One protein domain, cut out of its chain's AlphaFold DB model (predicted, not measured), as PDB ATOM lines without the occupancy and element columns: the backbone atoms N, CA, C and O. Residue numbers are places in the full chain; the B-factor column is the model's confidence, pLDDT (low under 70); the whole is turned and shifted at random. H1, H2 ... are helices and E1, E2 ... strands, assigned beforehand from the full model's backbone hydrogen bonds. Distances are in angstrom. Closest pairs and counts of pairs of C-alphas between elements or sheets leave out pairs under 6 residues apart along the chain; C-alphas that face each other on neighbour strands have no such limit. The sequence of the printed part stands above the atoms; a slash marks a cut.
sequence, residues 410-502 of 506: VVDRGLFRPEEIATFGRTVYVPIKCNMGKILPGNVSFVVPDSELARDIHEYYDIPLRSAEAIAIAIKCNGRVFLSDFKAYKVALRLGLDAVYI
ATOM      1  N   VAL A 410     -45.723  -0.902   9.380       93.19
ATOM      2  CA  VAL A 410     -44.794  -1.887   9.938       93.19
ATOM      3  C   VAL A 410     -44.838  -3.127   9.061       93.19
ATOM      4  O   VAL A 410     -45.922  -3.566   8.695       93.19
ATOM      5  N   VAL A 411     -43.684  -3.670   8.693       93.62
ATOM      6  CA  VAL A 411     -43.553  -4.760   7.712       93.62
ATOM      7  C   VAL A 411     -42.686  -5.877   8.289       93.62
ATOM      8  O   VAL A 411     -41.661  -5.595   8.906       93.62
ATOM      9  N   ASP A 412     -43.074  -7.140   8.115       91.81
ATOM     10  CA  ASP A 412     -42.296  -8.291   8.607       91.81
ATOM     11  C   ASP A 412     -41.164  -8.729   7.668       91.81
ATOM     12  O   ASP A 412     -40.161  -9.285   8.129       91.81
ATOM     13  N   ARG A 413     -41.271  -8.405   6.376       86.19
ATOM     14  CA  ARG A 413     -40.228  -8.614   5.361       86.19
ATOM     15  C   ARG A 413     -39.524  -7.317   4.943       86.19
ATOM     16  O   ARG A 413     -40.094  -6.235   5.022       86.19
ATOM     17  N   GLY A 414     -38.282  -7.441   4.470       75.38
ATOM     18  CA  GLY A 414     -37.441  -6.339   3.979       75.38
ATOM     19  C   GLY A 414     -37.344  -6.239   2.450       75.38
ATOM     20  O   GLY A 414     -36.524  -5.478   1.936       75.38
ATOM     21  N   LEU A 415     -38.135  -7.029   1.719       79.56
ATOM     22  CA  LEU A 415     -38.117  -7.126   0.258       79.56
ATOM     23  C   LEU A 415     -39.524  -6.841  -0.286       79.56
ATOM     24  O   LEU A 415     -40.505  -7.440   0.159       79.56
ATOM     25  N   PHE A 416     -39.608  -5.898  -1.225       77.56
ATOM     26  CA  PHE A 416     -40.864  -5.295  -1.675       77.56
ATOM     27  C   PHE A 416     -40.891  -5.137  -3.192       77.56
ATOM     28  O   PHE A 416     -39.851  -4.911  -3.818       77.56
ATOM     29  N   ARG A 417     -42.090  -5.185  -3.774       77.31
ATOM     30  CA  ARG A 417     -42.315  -4.791  -5.172       77.31
ATOM     31  C   ARG A 417     -42.487  -3.266  -5.308       77.31
ATOM     32  O   ARG A 417     -42.856  -2.614  -4.327       77.31
ATOM     33  N   PRO A 418     -42.305  -2.679  -6.506       74.00
ATOM     34  CA  PRO A 418     -42.595  -1.262  -6.750       74.00
ATOM     35  C   PRO A 418     -44.035  -0.853  -6.393       74.00
ATOM     36  O   PRO A 418     -44.253   0.232  -5.857       74.00
ATOM     37  N   GLU A 419     -45.012  -1.733  -6.626       75.56
ATOM     38  CA  GLU A 419     -46.432  -1.478  -6.352       75.56
ATOM     39  C   GLU A 419     -46.719  -1.486  -4.841       75.56
ATOM     40  O   GLU A 419     -47.473  -0.658  -4.332       75.56
ATOM     41  N   GLU A 420     -46.055  -2.375  -4.098       73.44
ATOM     42  CA  GLU A 420     -46.122  -2.441  -2.632       73.44
ATOM     43  C   GLU A 420     -45.511  -1.173  -2.009       73.44
ATOM     44  O   GLU A 420     -46.113  -0.559  -1.125       73.44
ATOM     45  N   ILE A 421     -44.377  -0.701  -2.544       73.19
ATOM     46  CA  ILE A 421     -43.748   0.569  -2.146       73.19
ATOM     47  C   ILE A 421     -44.690   1.760  -2.375       73.19
ATOM     48  O   ILE A 421     -44.799   2.625  -1.500       73.19
ATOM     49  N   ALA A 422     -45.412   1.787  -3.500       67.81
ATOM     50  CA  ALA A 422     -46.405   2.822  -3.783       67.81
ATOM     51  C   ALA A 422     -47.551   2.841  -2.750       67.81
ATOM     52  O   ALA A 422     -48.032   3.917  -2.398       67.81
ATOM     53  N   THR A 423     -47.948   1.685  -2.197       69.75
ATOM     54  CA  THR A 423     -48.972   1.629  -1.133       69.75
ATOM     55  C   THR A 423     -48.494   2.073   0.248       69.75
ATOM     56  O   THR A 423     -49.333   2.361   1.104       69.75
ATOM     57  N   PHE A 424     -47.182   2.176   0.493       74.25
ATOM     58  CA  PHE A 424     -46.697   2.623   1.798       74.25
ATOM     59  C   PHE A 424     -46.803   4.147   1.960       74.25
ATOM     60  O   PHE A 424     -47.420   4.607   2.921       74.25
ATOM     61  N   GLY A 425     -46.215   4.930   1.045       64.62
ATOM     62  CA  GLY A 425     -46.346   6.403   0.980       64.62
ATOM     63  C   GLY A 425     -45.982   7.197   2.252       64.62
ATOM     64  O   GLY A 425     -46.335   8.369   2.370       64.62
ATOM     65  N   ARG A 426     -45.347   6.553   3.239       74.88
ATOM     66  CA  ARG A 426     -45.167   6.981   4.638       74.88
ATOM     67  C   ARG A 426     -43.922   6.305   5.213       74.88
ATOM     68  O   ARG A 426     -43.391   5.387   4.595       74.88
ATOM     69  N   THR A 427     -43.497   6.701   6.413       84.69
ATOM     70  CA  THR A 427     -42.438   6.007   7.164       84.69
ATOM     71  C   THR A 427     -42.748   4.515   7.324       84.69
ATOM     72  O   THR A 427     -43.844   4.152   7.766       84.69
ATOM     73  N   VAL A 428     -41.770   3.667   6.990       88.62
ATOM     74  CA  VAL A 428     -41.866   2.203   7.083       88.62
ATOM     75  C   VAL A 428     -40.939   1.691   8.184       88.62
ATOM     76  O   VAL A 428     -39.744   1.971   8.169       88.62
ATOM     77  N   TYR A 429     -41.470   0.931   9.138       92.38
ATOM     78  CA  TYR A 429     -40.720   0.305  10.223       92.38
ATOM     79  C   TYR A 429     -40.477  -1.176   9.930       92.38
ATOM     80  O   TYR A 429     -41.419  -1.948   9.761       92.38
ATOM     81  N   VAL A 430     -39.202  -1.563   9.906       91.12
ATOM     82  CA  VAL A 430     -38.746  -2.935   9.633       91.12
ATOM     83  C   VAL A 430     -38.054  -3.487  10.889       91.12
ATOM     84  O   VAL A 430     -37.223  -2.774  11.462       91.12
ATOM     85  N   PRO A 431     -38.325  -4.731  11.334       91.69
ATOM     86  CA  PRO A 431     -37.532  -5.391  12.365       91.69
ATOM     87  C   PRO A 431     -36.043  -5.413  11.998       91.69
ATOM     88  O   PRO A 431     -35.672  -5.791  10.886       91.69
ATOM     89  N   ILE A 432     -35.172  -5.045  12.941       84.50
ATOM     90  CA  ILE A 432     -33.725  -4.869  12.699       84.50
ATOM     91  C   ILE A 432     -32.984  -6.127  12.180       84.50
ATOM     92  O   ILE A 432     -31.873  -6.016  11.671       84.50
ATOM     93  N   LYS A 433     -33.591  -7.319  12.278       80.00
ATOM     94  CA  LYS A 433     -33.047  -8.609  11.802       80.00
ATOM     95  C   LYS A 433     -33.607  -9.065  10.443       80.00
ATOM     96  O   LYS A 433     -33.453 -10.234  10.067       80.00
ATOM     97  N   CYS A 434     -34.339  -8.209   9.731       83.00
ATOM     98  CA  CYS A 434     -34.948  -8.601   8.467       83.00
ATOM     99  C   CYS A 434     -33.980  -8.470   7.279       83.00
ATOM    100  O   CYS A 434     -33.208  -7.517   7.185       83.00
ATOM    101  N   ASN A 435     -34.030  -9.438   6.359       77.81
ATOM    102  CA  ASN A 435     -33.186  -9.440   5.166       77.81
ATOM    103  C   ASN A 435     -33.737  -8.424   4.159       77.81
ATOM    104  O   ASN A 435     -34.885  -8.536   3.727       77.81
ATOM    105  N   MET A 436     -32.913  -7.448   3.781       75.12
ATOM    106  CA  MET A 436     -33.326  -6.342   2.918       75.12
ATOM    107  C   MET A 436     -33.134  -6.662   1.433       75.12
ATOM    108  O   MET A 436     -32.114  -7.217   1.026       75.12
ATOM    109  N   GLY A 437     -34.121  -6.287   0.620       71.19
ATOM    110  CA  GLY A 437     -34.058  -6.366  -0.834       71.19
ATOM    111  C   GLY A 437     -33.235  -5.239  -1.467       71.19
ATOM    112  O   GLY A 437     -32.848  -4.272  -0.816       71.19
ATOM    113  N   LYS A 438     -33.014  -5.338  -2.784       67.31
ATOM    114  CA  LYS A 438     -32.331  -4.295  -3.580       67.31
ATOM    115  C   LYS A 438     -33.161  -3.017  -3.775       67.31
ATOM    116  O   LYS A 438     -32.608  -2.003  -4.185       67.31
ATOM    117  N   ILE A 439     -34.470  -3.077  -3.526       61.56
ATOM    118  CA  ILE A 439     -35.413  -1.963  -3.675       61.56
ATOM    119  C   ILE A 439     -36.055  -1.722  -2.310       61.56
ATOM    120  O   ILE A 439     -36.649  -2.640  -1.743       61.56
ATOM    121  N   LEU A 440     -35.918  -0.503  -1.786       67.44
ATOM    122  CA  LEU A 440     -36.421  -0.110  -0.471       67.44
ATOM    123  C   LEU A 440     -37.473   1.004  -0.600       67.44
ATOM    124  O   LEU A 440     -37.317   1.878  -1.454       67.44
ATOM    125  N   PRO A 441     -38.508   1.023   0.260       68.69
ATOM    126  CA  PRO A 441     -39.386   2.175   0.403       68.69
ATOM    127  C   PRO A 441     -38.618   3.450   0.776       68.69
ATOM    128  O   PRO A 441     -37.604   3.409   1.478       68.69
ATOM    129  N   GLY A 442     -39.154   4.606   0.383       62.06
ATOM    130  CA  GLY A 442     -38.747   5.875   0.986       62.06
ATOM    131  C   GLY A 442     -39.058   5.878   2.487       62.06
ATOM    132  O   GLY A 442     -40.087   5.357   2.909       62.06
ATOM    133  N   ASN A 443     -38.179   6.478   3.294       76.44
ATOM    134  CA  ASN A 443     -38.334   6.601   4.750       76.44
ATOM    135  C   ASN A 443     -38.469   5.260   5.509       76.44
ATOM    136  O   ASN A 443     -39.233   5.158   6.472       76.44
ATOM    137  N   VAL A 444     -37.699   4.236   5.120       83.44
ATOM    138  CA  VAL A 444     -37.470   3.057   5.976       83.44
ATOM    139  C   VAL A 444     -36.691   3.451   7.236       83.44
ATOM    140  O   VAL A 444     -35.684   4.150   7.165       83.44
ATOM    141  N   SER A 445     -37.125   2.953   8.392       86.19
ATOM    142  CA  SER A 445     -36.375   2.957   9.650       86.19
ATOM    143  C   SER A 445     -36.344   1.548  10.236       86.19
ATOM    144  O   SER A 445     -37.378   0.888  10.344       86.19
ATOM    145  N   PHE A 446     -35.164   1.086  10.644       85.81
ATOM    146  CA  PHE A 446     -35.037  -0.171  11.377       85.81
ATOM    147  C   PHE A 446     -35.417   0.044  12.838       85.81
ATOM    148  O   PHE A 446     -34.932   0.976  13.480       85.81
ATOM    149  N   VAL A 447     -36.270  -0.827  13.369       88.75
ATOM    150  CA  VAL A 447     -36.757  -0.753  14.746       88.75
ATOM    151  C   VAL A 447     -36.374  -2.031  15.483       88.75
ATOM    152  O   VAL A 447     -36.512  -3.139  14.962       88.75
ATOM    153  N   VAL A 448     -35.886  -1.873  16.714       91.06
ATOM    154  CA  VAL A 448     -35.681  -2.994  17.635       91.06
ATOM    155  C   VAL A 448     -37.049  -3.368  18.224       91.06
ATOM    156  O   VAL A 448     -37.658  -2.525  18.896       91.06
ATOM    157  N   PRO A 449     -37.571  -4.581  17.963       89.56
ATOM    158  CA  PRO A 449     -38.831  -5.036  18.543       89.56
ATOM    159  C   PRO A 449     -38.703  -5.217  20.060       89.56
ATOM    160  O   PRO A 449     -37.610  -5.407  20.591       89.56
ATOM    161  N   ASP A 450     -39.833  -5.197  20.765       88.88
ATOM    162  CA  ASP A 450     -39.890  -5.733  22.127       88.88
ATOM    163  C   ASP A 450     -39.710  -7.255  22.036       88.88
ATOM    164  O   ASP A 450     -40.583  -7.956  21.525       88.88
ATOM    165  N   SER A 451     -38.548  -7.754  22.460       84.62
ATOM    166  CA  SER A 451     -38.170  -9.159  22.295       84.62
ATOM    167  C   SER A 451     -38.903 -10.113  23.237       84.62
ATOM    168  O   SER A 451     -39.007 -11.289  22.908       84.62
ATOM    169  N   GLU A 452     -39.417  -9.636  24.379       78.94
ATOM    170  CA  GLU A 452     -40.294 -10.450  25.232       78.94
ATOM    171  C   GLU A 452     -41.659 -10.581  24.543       78.94
ATOM    172  O   GLU A 452     -42.097 -11.689  24.261       78.94
ATOM    173  N   LEU A 453     -42.274  -9.461  24.145       82.25
ATOM    174  CA  LEU A 453     -43.567  -9.464  23.451       82.25
ATOM    175  C   LEU A 453     -43.532 -10.228  22.112       82.25
ATOM    176  O   LEU A 453     -44.473 -10.955  21.809       82.25
ATOM    177  N   ALA A 454     -42.472 -10.079  21.315       91.56
ATOM    178  CA  ALA A 454     -42.334 -10.776  20.036       91.56
ATOM    179  C   ALA A 454     -42.170 -12.293  20.211       91.56
ATOM    180  O   ALA A 454     -42.762 -13.055  19.449       91.56
ATOM    181  N   ARG A 455     -41.413 -12.740  21.223       87.81
ATOM    182  CA  ARG A 455     -41.292 -14.164  21.554       87.81
ATOM    183  C   ARG A 455     -42.620 -14.716  22.076       87.81
ATOM    184  O   ARG A 455     -43.100 -15.705  21.538       87.81
ATOM    185  N   ASP A 456     -43.243 -14.041  23.044       77.44
ATOM    186  CA  ASP A 456     -44.519 -14.467  23.631       77.44
ATOM    187  C   ASP A 456     -45.617 -14.607  22.544       77.44
ATOM    188  O   ASP A 456     -46.404 -15.549  22.572       77.44
ATOM    189  N   ILE A 457     -45.644 -13.716  21.539       87.56
ATOM    190  CA  ILE A 457     -46.560 -13.804  20.383       87.56
ATOM    191  C   ILE A 457     -46.186 -14.949  19.422       87.56
ATOM    192  O   ILE A 457     -47.079 -15.638  18.927       87.56
ATOM    193  N   HIS A 458     -44.894 -15.142  19.137       91.94
ATOM    194  CA  HIS A 458     -44.389 -16.223  18.282       91.94
ATOM    195  C   HIS A 458     -44.763 -17.602  18.841       91.94
ATOM    196  O   HIS A 458     -45.338 -18.414  18.118       91.94
ATOM    197  N   GLU A 459     -44.482 -17.828  20.126       83.00
ATOM    198  CA  GLU A 459     -44.685 -19.103  20.818       83.00
ATOM    199  C   GLU A 459     -46.175 -19.399  21.049       83.00
ATOM    200  O   GLU A 459     -46.630 -20.501  20.757       83.00
ATOM    201  N   TYR A 460     -46.967 -18.418  21.507       81.25
ATOM    202  CA  TYR A 460     -48.383 -18.642  21.835       81.25
ATOM    203  C   TYR A 460     -49.274 -18.863  20.602       81.25
ATOM    204  O   TYR A 460     -50.208 -19.664  20.644       81.25
ATOM    205  N   TYR A 461     -49.021 -18.145  19.503       84.75
ATOM    206  CA  TYR A 461     -49.843 -18.255  18.292       84.75
ATOM    207  C   TYR A 461     -49.254 -19.177  17.215       84.75
ATOM    208  O   TYR A 461     -49.943 -19.441  16.224       84.75
ATOM    209  N   ASP A 462     -48.023 -19.674  17.395       93.19
ATOM    210  CA  ASP A 462     -47.287 -20.485  16.414       93.19
ATOM    211  C   ASP A 462     -47.247 -19.781  15.037       93.19
ATOM    212  O   ASP A 462     -47.774 -20.255  14.031       93.19
ATOM    213  N   ILE A 463     -46.707 -18.560  15.018       95.81
ATOM    214  CA  ILE A 463     -46.526 -17.742  13.802       95.81
ATOM    215  C   ILE A 463     -45.047 -17.390  13.611       95.81
ATOM    216  O   ILE A 463     -44.318 -17.360  14.603       95.81
ATOM    217  N   PRO A 464     -44.559 -17.085  12.392       95.81
ATOM    218  CA  PRO A 464     -43.148 -16.775  12.174       95.81
ATOM    219  C   PRO A 464     -42.647 -15.628  13.062       95.81
ATOM    220  O   PRO A 464     -43.277 -14.572  13.151       95.81
ATOM    221  N   LEU A 465     -41.474 -15.805  13.683       94.31
ATOM    222  CA  LEU A 465     -40.914 -14.832  14.631       94.31
ATOM    223  C   LEU A 465     -40.763 -13.422  14.030       94.31
ATOM    224  O   LEU A 465     -40.977 -12.444  14.732       94.31
ATOM    225  N   ARG A 466     -40.465 -13.291  12.728       93.44
ATOM    226  CA  ARG A 466     -40.420 -11.985  12.034       93.44
ATOM    227  C   ARG A 466     -41.776 -11.276  12.020       93.44
ATOM    228  O   ARG A 466     -41.850 -10.080  12.291       93.44
ATOM    229  N   SER A 467     -42.846 -12.021  11.756       95.88
ATOM    230  CA  SER A 467     -44.217 -11.511  11.786       95.88
ATOM    231  C   SER A 467     -44.635 -11.146  13.214       95.88
ATOM    232  O   SER A 467     -45.269 -10.113  13.421       95.88
ATOM    233  N   ALA A 468     -44.192 -11.907  14.218       95.69
ATOM    234  CA  ALA A 468     -44.363 -11.558  15.627       95.69
ATOM    235  C   ALA A 468     -43.555 -10.305  16.049       95.69
ATOM    236  O   ALA A 468     -44.093  -9.446  16.748       95.69
ATOM    237  N   GLU A 469     -42.310 -10.141  15.581       95.88
ATOM    238  CA  GLU A 469     -41.494  -8.927  15.774       95.88
ATOM    239  C   GLU A 469     -42.189  -7.692  15.157       95.88
ATOM    240  O   GLU A 469     -42.272  -6.646  15.805       95.88
ATOM    241  N   ALA A 470     -42.763  -7.813  13.953       95.94
ATOM    242  CA  ALA A 470     -43.531  -6.744  13.309       95.94
ATOM    243  C   ALA A 470     -44.845  -6.416  14.046       95.94
ATOM    244  O   ALA A 470     -45.148  -5.242  14.261       95.94
ATOM    245  N   ILE A 471     -45.597  -7.424  14.503       95.31
ATOM    246  CA  ILE A 471     -46.797  -7.227  15.334       95.31
ATOM    247  C   ILE A 471     -46.432  -6.518  16.649       95.31
ATOM    248  O   ILE A 471     -47.103  -5.558  17.028       95.31
ATOM    249  N   ALA A 472     -45.345  -6.915  17.319       93.81
ATOM    250  CA  ALA A 472     -44.877  -6.274  18.551       93.81
ATOM    251  C   ALA A 472     -44.503  -4.793  18.338       93.81
ATOM    252  O   ALA A 472     -44.859  -3.937  19.153       93.81
ATOM    253  N   ILE A 473     -43.845  -4.462  17.218       93.88
ATOM    254  CA  ILE A 473     -43.568  -3.070  16.825       93.88
ATOM    255  C   ILE A 473     -44.881  -2.314  16.565       93.88
ATOM    256  O   ILE A 473     -45.070  -1.231  17.118       93.88
ATOM    257  N   ALA A 474     -45.815  -2.886  15.798       94.25
ATOM    258  CA  ALA A 474     -47.095  -2.258  15.466       94.25
ATOM    259  C   ALA A 474     -47.978  -1.988  16.697       94.25
ATOM    260  O   ALA A 474     -48.547  -0.900  16.809       94.25
ATOM    261  N   ILE A 475     -48.024  -2.919  17.661       85.44
ATOM    262  CA  ILE A 475     -48.689  -2.738  18.964       85.44
ATOM    263  C   ILE A 475     -48.107  -1.532  19.710       85.44
ATOM    264  O   ILE A 475     -48.873  -0.753  20.284       85.44
ATOM    265  N   LYS A 476     -46.777  -1.374  19.690       87.19
ATOM    266  CA  LYS A 476     -46.036  -0.325  20.406       87.19
ATOM    267  C   LYS A 476     -46.152   1.055  19.752       87.19
ATOM    268  O   LYS A 476     -46.255   2.045  20.468       87.19
ATOM    269  N   CYS A 477     -46.141   1.139  18.420       84.69
ATOM    270  CA  CYS A 477     -46.210   2.412  17.688       84.69
ATOM    271  C   CYS A 477     -47.610   2.766  17.153       84.69
ATOM    272  O   CYS A 477     -47.737   3.742  16.413       84.69
ATOM    273  N   ASN A 478     -48.642   1.974  17.477       82.00
ATOM    274  CA  ASN A 478     -49.997   2.080  16.915       82.00
ATOM    275  C   ASN A 478     -49.989   2.121  15.369       82.00
ATOM    276  O   ASN A 478     -50.687   2.920  14.739       82.00
ATOM    277  N   GLY A 479     -49.111   1.312  14.768       87.38
ATOM    278  CA  GLY A 479     -48.878   1.266  13.324       87.38
ATOM    279  C   GLY A 479     -49.887   0.390  12.584       87.38
ATOM    280  O   GLY A 479     -50.543  -0.461  13.185       87.38
ATOM    281  N   ARG A 480     -49.974   0.568  11.262       92.25
ATOM    282  CA  ARG A 480     -50.589  -0.432  10.378       92.25
ATOM    283  C   ARG A 480     -49.563  -1.530  10.130       92.25
ATOM    284  O   ARG A 480     -48.442  -1.201   9.756       92.25
ATOM    285  N   VAL A 481     -49.918  -2.799  10.307       94.81
ATOM    286  CA  VAL A 481     -48.996  -3.920  10.077       94.81
ATOM    287  C   VAL A 481     -49.284  -4.612   8.743       94.81
ATOM    288  O   VAL A 481     -50.432  -4.883   8.405       94.81
ATOM    289  N   PHE A 482     -48.239  -4.895   7.980       93.81
ATOM    290  CA  PHE A 482     -48.278  -5.627   6.722       93.81
ATOM    291  C   PHE A 482     -47.487  -6.919   6.919       93.81
ATOM    292  O   PHE A 482     -46.336  -6.865   7.357       93.81
ATOM    293  N   LEU A 483     -48.123  -8.059   6.657       94.94
ATOM    294  CA  LEU A 483     -47.611  -9.371   7.056       94.94
ATOM    295  C   LEU A 483     -47.614 -10.354   5.886       94.94
ATOM    296  O   LEU A 483     -48.599 -10.413   5.139       94.94
ATOM    297  N   SER A 484     -46.533 -11.125   5.750       93.00
ATOM    298  CA  SER A 484     -46.388 -12.139   4.701       93.00
ATOM    299  C   SER A 484     -46.991 -13.494   5.048       93.00
ATOM    300  O   SER A 484     -47.399 -14.221   4.142       93.00
ATOM    301  N   ASP A 485     -47.136 -13.801   6.339       94.56
ATOM    302  CA  ASP A 485     -47.872 -14.969   6.820       94.56
ATOM    303  C   ASP A 485     -49.362 -14.659   7.073       94.56
ATOM    304  O   ASP A 485     -49.747 -13.710   7.765       94.56
ATOM    305  N   PHE A 486     -50.226 -15.526   6.543       94.50
ATOM    306  CA  PHE A 486     -51.677 -15.433   6.679       94.50
ATOM    307  C   PHE A 486     -52.172 -15.783   8.092       94.50
ATOM    308  O   PHE A 486     -53.227 -15.296   8.516       94.50
ATOM    309  N   LYS A 487     -51.433 -16.612   8.843       95.94
ATOM    310  CA  LYS A 487     -51.757 -16.931  10.241       95.94
ATOM    311  C   LYS A 487     -51.448 -15.721  11.131       95.94
ATOM    312  O   LYS A 487     -52.337 -15.268  11.853       95.94
ATOM    313  N   ALA A 488     -50.276 -15.109  10.971       96.50
ATOM    314  CA  ALA A 488     -49.887 -13.845  11.594       96.50
ATOM    315  C   ALA A 488     -50.857 -12.697  11.278       96.50
ATOM    316  O   ALA A 488     -51.264 -11.982  12.189       96.50
ATOM    317  N   TYR A 489     -51.305 -12.554  10.026       96.75
ATOM    318  CA  TYR A 489     -52.342 -11.583   9.650       96.75
ATOM    319  C   TYR A 489     -53.632 -11.739  10.481       96.75
ATOM    320  O   TYR A 489     -54.144 -10.763  11.033       96.75
ATOM    321  N   LYS A 490     -54.128 -12.972  10.658       93.19
ATOM    322  CA  LYS A 490     -55.303 -13.240  11.510       93.19
ATOM    323  C   LYS A 490     -55.037 -12.955  12.992       93.19
ATOM    324  O   LYS A 490     -55.944 -12.510  13.693       93.19
ATOM    325  N   VAL A 491     -53.817 -13.198  13.472       91.75
ATOM    326  CA  VAL A 491     -53.392 -12.870  14.845       91.75
ATOM    327  C   VAL A 491     -53.352 -11.355  15.055       91.75
ATOM    328  O   VAL A 491     -53.909 -10.871  16.035       91.75
ATOM    329  N   ALA A 492     -52.799 -10.590  14.114       92.75
ATOM    330  CA  ALA A 492     -52.765  -9.130  14.165       92.75
ATOM    331  C   ALA A 492     -54.172  -8.511  14.259       92.75
ATOM    332  O   ALA A 492     -54.403  -7.648  15.105       92.75
ATOM    333  N   LEU A 493     -55.128  -9.006  13.461       83.19
ATOM    334  CA  LEU A 493     -56.534  -8.588  13.547       83.19
ATOM    335  C   LEU A 493     -57.165  -8.934  14.907       83.19
ATOM    336  O   LEU A 493     -57.840  -8.093  15.497       83.19
ATOM    337  N   ARG A 494     -56.913 -10.137  15.447       84.75
ATOM    338  CA  ARG A 494     -57.377 -10.543  16.792       84.75
ATOM    339  C   ARG A 494     -56.779  -9.690  17.917       84.75
ATOM    340  O   ARG A 494     -57.427  -9.501  18.940       84.75
ATOM    341  N   LEU A 495     -55.573  -9.158  17.721       79.94
ATOM    342  CA  LEU A 495     -54.899  -8.225  18.631       79.94
ATOM    343  C   LEU A 495     -55.304  -6.750  18.400       79.94
ATOM    344  O   LEU A 495     -54.728  -5.851  19.016       79.94
ATOM    345  N   GLY A 496     -56.297  -6.489  17.540       75.62
ATOM    346  CA  GLY A 496     -56.868  -5.160  17.307       75.62
ATOM    347  C   GLY A 496     -56.020  -4.233  16.430       75.62
ATOM    348  O   GLY A 496     -56.194  -3.016  16.495       75.62
ATOM    349  N   LEU A 497     -55.092  -4.774  15.633       86.19
ATOM    350  CA  LEU A 497     -54.290  -3.984  14.696       86.19
ATOM    351  C   LEU A 497     -55.023  -3.737  13.372       86.19
ATOM    352  O   LEU A 497     -55.730  -4.598  12.854       86.19
ATOM    353  N   ASP A 498     -54.760  -2.571  12.778       86.81
ATOM    354  CA  ASP A 498     -54.983  -2.324  11.352       86.81
ATOM    355  C   ASP A 498     -53.956  -3.166  10.579       86.81
ATOM    356  O   ASP A 498     -52.764  -2.851  10.589       86.81
ATOM    357  N   ALA A 499     -54.395  -4.291  10.011       93.75
ATOM    358  CA  ALA A 499     -53.525  -5.300   9.414       93.75
ATOM    359  C   ALA A 499     -53.845  -5.530   7.933       93.75
ATOM    360  O   ALA A 499     -55.007  -5.539   7.529       93.75
ATOM    361  N   VAL A 500     -52.808  -5.771   7.132       91.81
ATOM    362  CA  VAL A 500     -52.894  -6.067   5.698       91.81
ATOM    363  C   VAL A 500     -52.060  -7.308   5.393       91.81
ATOM    364  O   VAL A 500     -50.902  -7.409   5.794       91.81
ATOM    365  N   TYR A 501     -52.638  -8.259   4.666       92.94
ATOM    366  CA  TYR A 501     -51.915  -9.429   4.172       92.94
ATOM    367  C   TYR A 501     -51.225  -9.092   2.842       92.94
ATOM    368  O   TYR A 501     -51.901  -8.688   1.894       92.94
ATOM    369  N   ILE A 502     -49.903  -9.268   2.759       88.50
ATOM    370  CA  ILE A 502     -49.154  -9.214   1.495       88.50
ATOM    371  C   ILE A 502     -48.440 -10.561   1.318       88.50
ATOM    372  O   ILE A 502     -47.345 -10.716   1.858       88.50
TER     373      ILE A 502
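Overview. This is residues 410 to 502 of the 506 residues of an uncharacterized protein of Methanotorris igneus (strain DSM 5666 / JCM 11834 / Kol 5) (UniProt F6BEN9). Two small parallel sheets, E1 with E2 and E3 with E4, have the helix H3 packed on both of them, and residues 410 to 411 lie in the gap between the sheets and pair with E3. H4 packs on the sheet E3 E4 beside the first part of H3, H2 crosses H3 steeply at one end of the long axis, and H1 lies at the other end, away from the other helices. The 93 printed residues hold four named helices and four named strands, in the order H1 E1 E2 H2 H3 E3 H4 E4, of mixed class. The whole is compact, with a radius of gyration of the C-alphas of 11.9 A, yet elongated in outline, spanning 34 by 21 by 20 A.

Arrangement. E1, residues 428 to 431, and E2, residues 444 to 447, are parallel neighbours at 36 degrees, with N 445 and O 428 2.8 A apart, within hydrogen-bond range. H3, residues 465 to 477, comes nearest to E1 at the C-alphas of Pro 431 and Ala 470, 6.2 A apart. The closest C-alphas of H3 and E3, residues 480 to 483, are those of Ala 474 and Val 481, 6.0 A apart. E3 and E4, residues 499 to 501, are parallel neighbours at 26 degrees, with N 500 and O 481 2.8 A apart. With H4, residues 486 to 494, they form a strand-helix-strand unit, two parallel neighbour strands joined through a helix, with a right-handed crossover. H4 and E4 come closest at the C-alphas of Tyr 489 and Tyr 501, 5.9 A apart. H3, with residues 467 to 471 alone, only just touches H4, with 3 pairs of C-alphas within 8 A, the closest being Ser 467 and Ala 488 at 6.1 A; they run the same way at a shallow tilt of 26 degrees. H2, residues 451 to 461, touches H3, the closest C-alphas being those of Ala 454 and Glu 469, 4.7 A apart; they run opposite ways at a steep tilt of 60 degrees. H1, residues 418 to 424, is apart from H2, H3 and H4. In H1, H2, H3 and H4 every O i to N i+4 pair is within hydrogen-bond range.

Along the chain. H1 begins at C-alpha 418, (-42.595, -1.262, -6.750), and is 10.2 A long; E1 is 10.2 A and E2 9.6 A. H2 is 15.3 A long. H3, the longest helix, runs 18.3 A from C-alpha 465 at (-40.914, -14.832, 14.631). E3 is 10.0 A and H4 12.6 A. E4, 6.9 A, ends at C-alpha 501, (-51.915, -9.429, 4.172).

Size, cuts and confidence. The C-alphas farthest apart are those of Pro 418 and Tyr 460, 34.0 A. The printed part has no cut. The link from E1 to E2, residues 432 to 443, is long; the other links are tight. The mean pLDDT of the printed part is 85.4, and residues 422 to 423, 425 and 438 to 442 are under 70.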